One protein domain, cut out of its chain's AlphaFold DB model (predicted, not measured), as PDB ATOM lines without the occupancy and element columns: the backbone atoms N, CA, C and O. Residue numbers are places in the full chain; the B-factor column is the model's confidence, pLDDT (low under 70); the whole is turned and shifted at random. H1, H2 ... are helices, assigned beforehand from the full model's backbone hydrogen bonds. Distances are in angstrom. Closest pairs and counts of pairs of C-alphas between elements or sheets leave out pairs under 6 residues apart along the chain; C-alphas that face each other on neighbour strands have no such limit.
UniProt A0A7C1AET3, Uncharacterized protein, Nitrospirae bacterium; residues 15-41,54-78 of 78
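Overview. This is residues 15 to 41 and 54 to 78 of the 78 residues of an uncharacterized protein of Nitrospirae bacterium (UniProt A0A7C1AET3). Two long helices, H1 and H2, make a narrow, lopsided V: they meet where residues 17 to 24 of H1 pack on H2, and spread apart toward the cut. Residues 25 to 41 stick out as one long arm and residues 54 to 60 as the other, while residues 73 to 78 stick out at the opposite end. The printed part has 52 residues with two named helices, H1 then H2, and no named strand, and its class is all helix. The whole is loose, with a radius of gyration of the C-alphas of 14.2 A, and spans 49 by 18 by 13 A, a rod.

Arrangement. H1, residues 15 to 38, touches H2, residues 54 to 76, with its residues 17 to 24 alone. Their closest C-alphas, those of Ala 17 and Cys 68, are 4.7 A apart. They run opposite ways at a shallow tilt of 34 degrees, only just short of steep. Every O i to N i+4 pair is within hydrogen-bond range in H1 and H2.

Along the chain. H1 begins at C-alpha 15 (216.039, 146.172, 196.812) and is 35.3 A long. H2 is 32.7 A long and ends at C-alpha 76 (213.625, 134.743, 192.232).

Size, cuts and confidence. Residues 42 to 53 are not printed; C-alphas 41 and 54 are 17.6 A apart across the cut. The pLDDT is under 70 at residues 34 to 41, 56 and 78.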
ATOM      1  N   HIS A  15     215.036 145.466 196.014       77.19
ATOM      2  CA  HIS A  15     216.039 146.172 196.812       77.19
ATOM      3  C   HIS A  15     215.393 147.068 197.879       77.19
ATOM      4  O   HIS A  15     215.757 147.006 199.055       77.19
ATOM      5  N   SER A  16     214.396 147.862 197.488       75.50
ATOM      6  CA  SER A  16     213.594 148.685 198.397       75.50
ATOM      7  C   SER A  16     212.773 147.838 199.369       75.50
ATOM      8  O   SER A  16     212.633 148.222 200.529       75.50
ATOM      9  N   ALA A  17     212.311 146.660 198.944       74.81
ATOM     10  CA  ALA A  17     211.682 145.678 199.820       74.81
ATOM     11  C   ALA A  17     212.636 145.187 200.925       74.81
ATOM     12  O   ALA A  17     212.290 145.198 202.106       74.81
ATOM     13  N   ALA A  18     213.870 144.817 200.566       74.75
ATOM     14  CA  ALA A  18     214.873 144.398 201.544       74.75
ATOM     15  C   ALA A  18     215.209 145.514 202.553       74.75
ATOM     16  O   ALA A  18     215.322 145.244 203.748       74.75
ATOM     17  N   ALA A  19     215.312 146.766 202.094       75.19
ATOM     18  CA  ALA A  19     215.526 147.915 202.974       75.19
ATOM     19  C   ALA A  19     214.354 148.128 203.950       75.19
ATOM     20  O   ALA A  19     214.575 148.306 205.147       75.19
ATOM     21  N   ALA A  20     213.110 148.029 203.468       75.50
ATOM     22  CA  ALA A  20     211.918 148.156 204.306       75.50
ATOM     23  C   ALA A  20     211.855 147.078 205.404       75.50
ATOM     24  O   ALA A  20     211.480 147.370 206.540       75.50
ATOM     25  N   ILE A  21     212.272 145.844 205.101       78.38
ATOM     26  CA  ILE A  21     212.356 144.760 206.091       78.38
ATOM     27  C   ILE A  21     213.357 145.098 207.209       78.38
ATOM     28  O   ILE A  21     213.066 144.858 208.383       78.38
ATOM     29  N   GLU A  22     214.524 145.658 206.881       79.00
ATOM     30  CA  GLU A  22     215.526 146.056 207.884       79.00
ATOM     31  C   GLU A  22     215.048 147.229 208.759       79.00
ATOM     32  O   GLU A  22     215.259 147.227 209.978       79.00
ATOM     33  N   ASP A  23     214.324 148.188 208.178       77.19
ATOM     34  CA  ASP A  23     213.698 149.277 208.935       77.19
ATOM     35  C   ASP A  23     212.668 148.735 209.943       77.19
ATOM     36  O   ASP A  23     212.675 149.108 211.120       77.19
ATOM     37  N   ILE A  24     211.827 147.785 209.518       76.31
ATOM     38  CA  ILE A  24     210.848 147.112 210.388       76.31
ATOM     39  C   ILE A  24     211.554 146.356 211.521       76.31
ATOM     40  O   ILE A  24     211.151 146.472 212.682       76.31
ATOM     41  N   ARG A  25     212.639 145.626 211.228       75.62
ATOM     42  CA  ARG A  25     213.439 144.940 212.260       75.62
ATOM     43  C   ARG A  25     214.004 145.913 213.286       75.62
ATOM     44  O   ARG A  25     213.960 145.624 214.479       75.62
ATOM     45  N   THR A  26     214.488 147.068 212.836       75.38
ATOM     46  CA  THR A  26     215.024 148.115 213.717       75.38
ATOM     47  C   THR A  26     213.946 148.651 214.660       75.38
ATOM     48  O   THR A  26     214.193 148.820 215.855       75.38
ATOM     49  N   ILE A  27     212.726 148.856 214.158       74.88
ATOM     50  CA  ILE A  27     211.582 149.292 214.970       74.88
ATOM     51  C   ILE A  27     211.220 148.239 216.018       74.88
ATOM     52  O   ILE A  27     211.050 148.575 217.190       74.88
ATOM     53  N   ILE A  28     211.143 146.964 215.629       75.00
ATOM     54  CA  ILE A  28     210.850 145.862 216.556       75.00
ATOM     55  C   ILE A  28     211.933 145.752 217.636       75.00
ATOM     56  O   ILE A  28     211.603 145.590 218.813       75.00
ATOM     57  N   ALA A  29     213.211 145.871 217.264       72.62
ATOM     58  CA  ALA A  29     214.328 145.837 218.207       72.62
ATOM     59  C   ALA A  29     214.236 146.984 219.226       72.62
ATOM     60  O   ALA A  29     214.278 146.732 220.427       72.62
ATOM     61  N   PHE A  30     214.000 148.215 218.762       75.88
ATOM     62  CA  PHE A  30     213.812 149.381 219.628       75.88
ATOM     63  C   PHE A  30     212.647 149.200 220.615       75.88
ATOM     64  O   PHE A  30     212.781 149.471 221.810       75.88
ATOM     65  N   LEU A  31     211.499 148.711 220.134       73.19
ATOM     66  CA  LEU A  31     210.338 148.447 220.987       73.19
ATOM     67  C   LEU A  31     210.632 147.347 222.017       73.19
ATOM     68  O   LEU A  31     210.261 147.482 223.182       73.19
ATOM     69  N   SER A  32     211.338 146.290 221.612       71.69
ATOM     70  CA  SER A  32     211.721 145.184 222.495       71.69
ATOM     71  C   SER A  32     212.698 145.634 223.585       71.69
ATOM     72  O   SER A  32     212.507 145.305 224.755       71.69
ATOM     73  N   GLU A  33     213.707 146.437 223.234       72.50
ATOM     74  CA  GLU A  33     214.645 147.028 224.196       72.50
ATOM     75  C   GLU A  33     213.928 147.916 225.217       72.50
ATOM     76  O   GLU A  33     214.207 147.825 226.412       72.50
ATOM     77  N   SER A  34     212.958 148.718 224.768       67.31
ATOM     78  CA  SER A  34     212.144 149.558 225.650       67.31
ATOM     79  C   SER A  34     211.371 148.735 226.690       67.31
ATOM     80  O   SER A  34     211.337 149.108 227.865       67.31
ATOM     81  N   VAL A  35     210.807 147.585 226.295       66.75
ATOM     82  CA  VAL A  35     210.104 146.663 227.209       66.75
ATOM     83  C   VAL A  35     211.067 146.006 228.199       66.75
ATOM     84  O   VAL A  35     210.742 145.881 229.377       66.75
ATOM     85  N   VAL A  36     212.261 145.602 227.756       68.06
ATOM     86  CA  VAL A  36     213.268 144.969 228.626       68.06
ATOM     87  C   VAL A  36     213.824 145.957 229.655       68.06
ATOM     88  O   VAL A  36     213.980 145.598 230.819       68.06
ATOM     89  N   GLN A  37     214.105 147.199 229.250       67.06
ATOM     90  CA  GLN A  37     214.685 148.218 230.132       67.06
ATOM     91  C   GLN A  37     213.691 148.750 231.169       67.06
ATOM     92  O   GLN A  37     214.086 149.030 232.298       67.06
ATOM     93  N   ASN A  38     212.417 148.892 230.799       65.81
ATOM     94  CA  ASN A  38     211.398 149.477 231.675       65.81
ATOM     95  C   ASN A  38     210.516 148.426 232.373       65.81
ATOM     96  O   ASN A  38     209.664 148.789 233.185       65.81
ATOM     97  N   GLY A  39     210.710 147.138 232.059       57.12
ATOM     98  CA  GLY A  39     209.785 146.061 232.405       57.12
ATOM     99  C   GLY A  39     208.400 146.260 231.766       57.12
ATOM    100  O   GLY A  39     208.091 147.327 231.225       57.12
ATOM    101  N   PRO A  40     207.498 145.267 231.847       60.38
ATOM    102  CA  PRO A  40     206.072 145.536 231.728       60.38
ATOM    103  C   PRO A  40     205.659 146.342 232.966       60.38
ATOM    104  O   PRO A  40     205.183 145.789 233.951       60.38
ATOM    105  N   ASN A  41     205.947 147.642 232.972       54.72
ATOM    106  CA  ASN A  41     205.583 148.513 234.079       54.72
ATOM    107  C   ASN A  41     204.051 148.433 234.228       54.72
ATOM    108  O   ASN A  41     203.344 148.627 233.240       54.72
ATOM    109  N   LEU A  54     199.011 151.334 217.705       72.12
ATOM    110  CA  LEU A  54     199.823 150.122 217.563       72.12
ATOM    111  C   LEU A  54     199.212 149.133 216.567       72.12
ATOM    112  O   LEU A  54     199.945 148.566 215.763       72.12
ATOM    113  N   PHE A  55     197.889 148.963 216.572       70.44
ATOM    114  CA  PHE A  55     197.197 148.108 215.608       70.44
ATOM    115  C   PHE A  55     197.366 148.611 214.166       70.44
ATOM    116  O   PHE A  55     197.615 147.815 213.261       70.44
ATOM    117  N   PHE A  56     197.299 149.930 213.947       69.75
ATOM    118  CA  PHE A  56     197.574 150.521 212.635       69.75
ATOM    119  C   PHE A  56     199.027 150.327 212.200       69.75
ATOM    120  O   PHE A  56     199.265 149.988 211.046       69.75
ATOM    121  N   ILE A  57     199.989 150.504 213.112       74.19
ATOM    122  CA  ILE A  57     201.410 150.254 212.824       74.19
ATOM    123  C   ILE A  57     201.627 148.781 212.466       74.19
ATOM    124  O   ILE A  57     202.317 148.494 211.496       74.19
ATOM    125  N   TYR A  58     201.014 147.860 213.211       75.69
ATOM    126  CA  TYR A  58     201.105 146.425 212.953       75.69
ATOM    127  C   TYR A  58     200.515 146.049 211.588       75.69
ATOM    128  O   TYR A  58     201.203 145.433 210.784       75.69
ATOM    129  N   SER A  59     199.286 146.488 211.297       73.06
ATOM    130  CA  SER A  59     198.621 146.199 210.015       73.06
ATOM    131  C   SER A  59     199.423 146.762 208.837       73.06
ATOM    132  O   SER A  59     199.590 146.107 207.819       73.06
ATOM    133  N   PHE A  60     199.990 147.961 209.001       74.31
ATOM    134  CA  PHE A  60     200.835 148.581 207.985       74.31
ATOM    135  C   PHE A  60     202.151 147.822 207.764       74.31
ATOM    136  O   PHE A  60     202.626 147.720 206.636       74.31
ATOM    137  N   ILE A  61     202.751 147.290 208.833       80.38
ATOM    138  CA  ILE A  61     203.931 146.425 208.739       80.38
ATOM    139  C   ILE A  61     203.592 145.141 207.975       80.38
ATOM    140  O   ILE A  61     204.375 144.752 207.113       80.38
ATOM    141  N   GLU A  62     202.447 144.509 208.254       82.25
ATOM    142  CA  GLU A  62     202.002 143.315 207.523       82.25
ATOM    143  C   GLU A  62     201.805 143.601 206.029       82.25
ATOM    144  O   GLU A  62     202.402 142.903 205.213       82.25
ATOM    145  N   ASP A  63     201.102 144.680 205.665       79.06
ATOM    146  CA  ASP A  63     200.896 145.066 204.259       79.06
ATOM    147  C   ASP A  63     202.231 145.255 203.507       79.06
ATOM    148  O   ASP A  63     202.397 144.818 202.365       79.06
ATOM    149  N   VAL A  64     203.213 145.904 204.147       77.25
ATOM    150  CA  VAL A  64     204.544 146.115 203.557       77.25
ATOM    151  C   VAL A  64     205.305 144.799 203.420       77.25
ATOM    152  O   VAL A  64     205.992 144.597 202.419       77.25
ATOM    153  N   LEU A  65     205.216 143.907 204.407       81.69
ATOM    154  CA  LEU A  65     205.865 142.600 204.339       81.69
ATOM    155  C   LEU A  65     205.276 141.740 203.216       81.69
ATOM    156  O   LEU A  65     206.051 141.107 202.500       81.69
ATOM    157  N   ASP A  66     203.960 141.772 203.016       85.06
ATOM    158  CA  ASP A  66     203.295 141.068 201.916       85.06
ATOM    159  C   ASP A  66     203.771 141.587 200.548       85.06
ATOM    160  O   ASP A  66     204.201 140.801 199.700       85.06
ATOM    161  N   ASP A  67     203.816 142.912 200.355       81.19
ATOM    162  CA  ASP A  67     204.355 143.520 199.129       81.19
ATOM    163  C   ASP A  67     205.826 143.135 198.886       81.19
ATOM    164  O   ASP A  67     206.236 142.853 197.754       81.19
ATOM    165  N   CYS A  68     206.639 143.119 199.947       81.25
ATOM    166  CA  CYS A  68     208.038 142.706 199.881       81.25
ATOM    167  C   CYS A  68     208.177 141.245 199.438       81.25
ATOM    168  O   CYS A  68     209.012 140.939 198.585       81.25
ATOM    169  N   VAL A  69     207.372 140.346 200.012       86.06
ATOM    170  CA  VAL A  69     207.363 138.919 199.664       86.06
ATOM    171  C   VAL A  69     206.997 138.739 198.193       86.06
ATOM    172  O   VAL A  69     207.717 138.045 197.473       86.06
ATOM    173  N   ASP A  70     205.956 139.420 197.719       87.12
ATOM    174  CA  ASP A  70     205.524 139.366 196.322       87.12
ATOM    175  C   ASP A  70     206.609 139.839 195.347       87.12
ATOM    176  O   ASP A  70     206.818 139.228 194.292       87.12
ATOM    177  N   LEU A  71     207.310 140.927 195.675       85.62
ATOM    178  CA  LEU A  71     208.398 141.462 194.851       85.62
ATOM    179  C   LEU A  71     209.597 140.508 194.799       85.62
ATOM    180  O   LEU A  71     210.135 140.259 193.720       85.62
ATOM    181  N   ILE A  72     209.991 139.941 195.939       81.94
ATOM    182  CA  ILE A  72     211.123 139.010 196.021       81.94
ATOM    183  C   ILE A  72     210.805 137.703 195.285       81.94
ATOM    184  O   ILE A  72     211.640 137.204 194.534       81.94
ATOM    185  N   LEU A  73     209.595 137.157 195.450       86.19
ATOM    186  CA  LEU A  73     209.181 135.937 194.753       86.19
ATOM    187  C   LEU A  73     209.183 136.117 193.233       86.19
ATOM    188  O   LEU A  73     209.589 135.197 192.522       86.19
ATOM    189  N   LYS A  74     208.778 137.288 192.726       83.75
ATOM    190  CA  LYS A  74     208.850 137.607 191.289       83.75
ATOM    191  C   LYS A  74     210.289 137.621 190.777       83.75
ATOM    192  O   LYS A  74     210.548 137.031 189.733       83.75
ATOM    193  N   GLU A  75     211.207 138.241 191.513       84.31
ATOM    194  CA  GLU A  75     212.625 138.313 191.133       84.31
ATOM    195  C   GLU A  75     213.279 136.923 191.109       84.31
ATOM    196  O   GLU A  75     213.970 136.579 190.159       84.31
ATOM    197  N   VAL A  76     213.024 136.088 192.121       81.25
ATOM    198  CA  VAL A  76     213.625 134.743 192.232       81.25
ATOM    199  C   VAL A  76     213.017 133.737 191.242       81.25
ATOM    200  O   VAL A  76     213.651 132.737 190.912       81.25
ATOM    201  N   SER A  77     211.791 133.980 190.774       77.31
ATOM    202  CA  SER A  77     211.103 133.121 189.797       77.31
ATOM    203  C   SER A  77     211.400 133.486 188.334       77.31
ATOM    204  O   SER A  77     210.873 132.820 187.440       77.31
ATOM    205  N   SER A  78     212.179 134.547 188.096       61.91
ATOM    206  CA  SER A  78     212.571 135.050 186.769       61.91
ATOM    207  C   SER A  78     213.911 134.472 186.316       61.91
ATOM    208  O   SER A  78     214.057 134.252 185.092       61.91
TER     209      SER A  78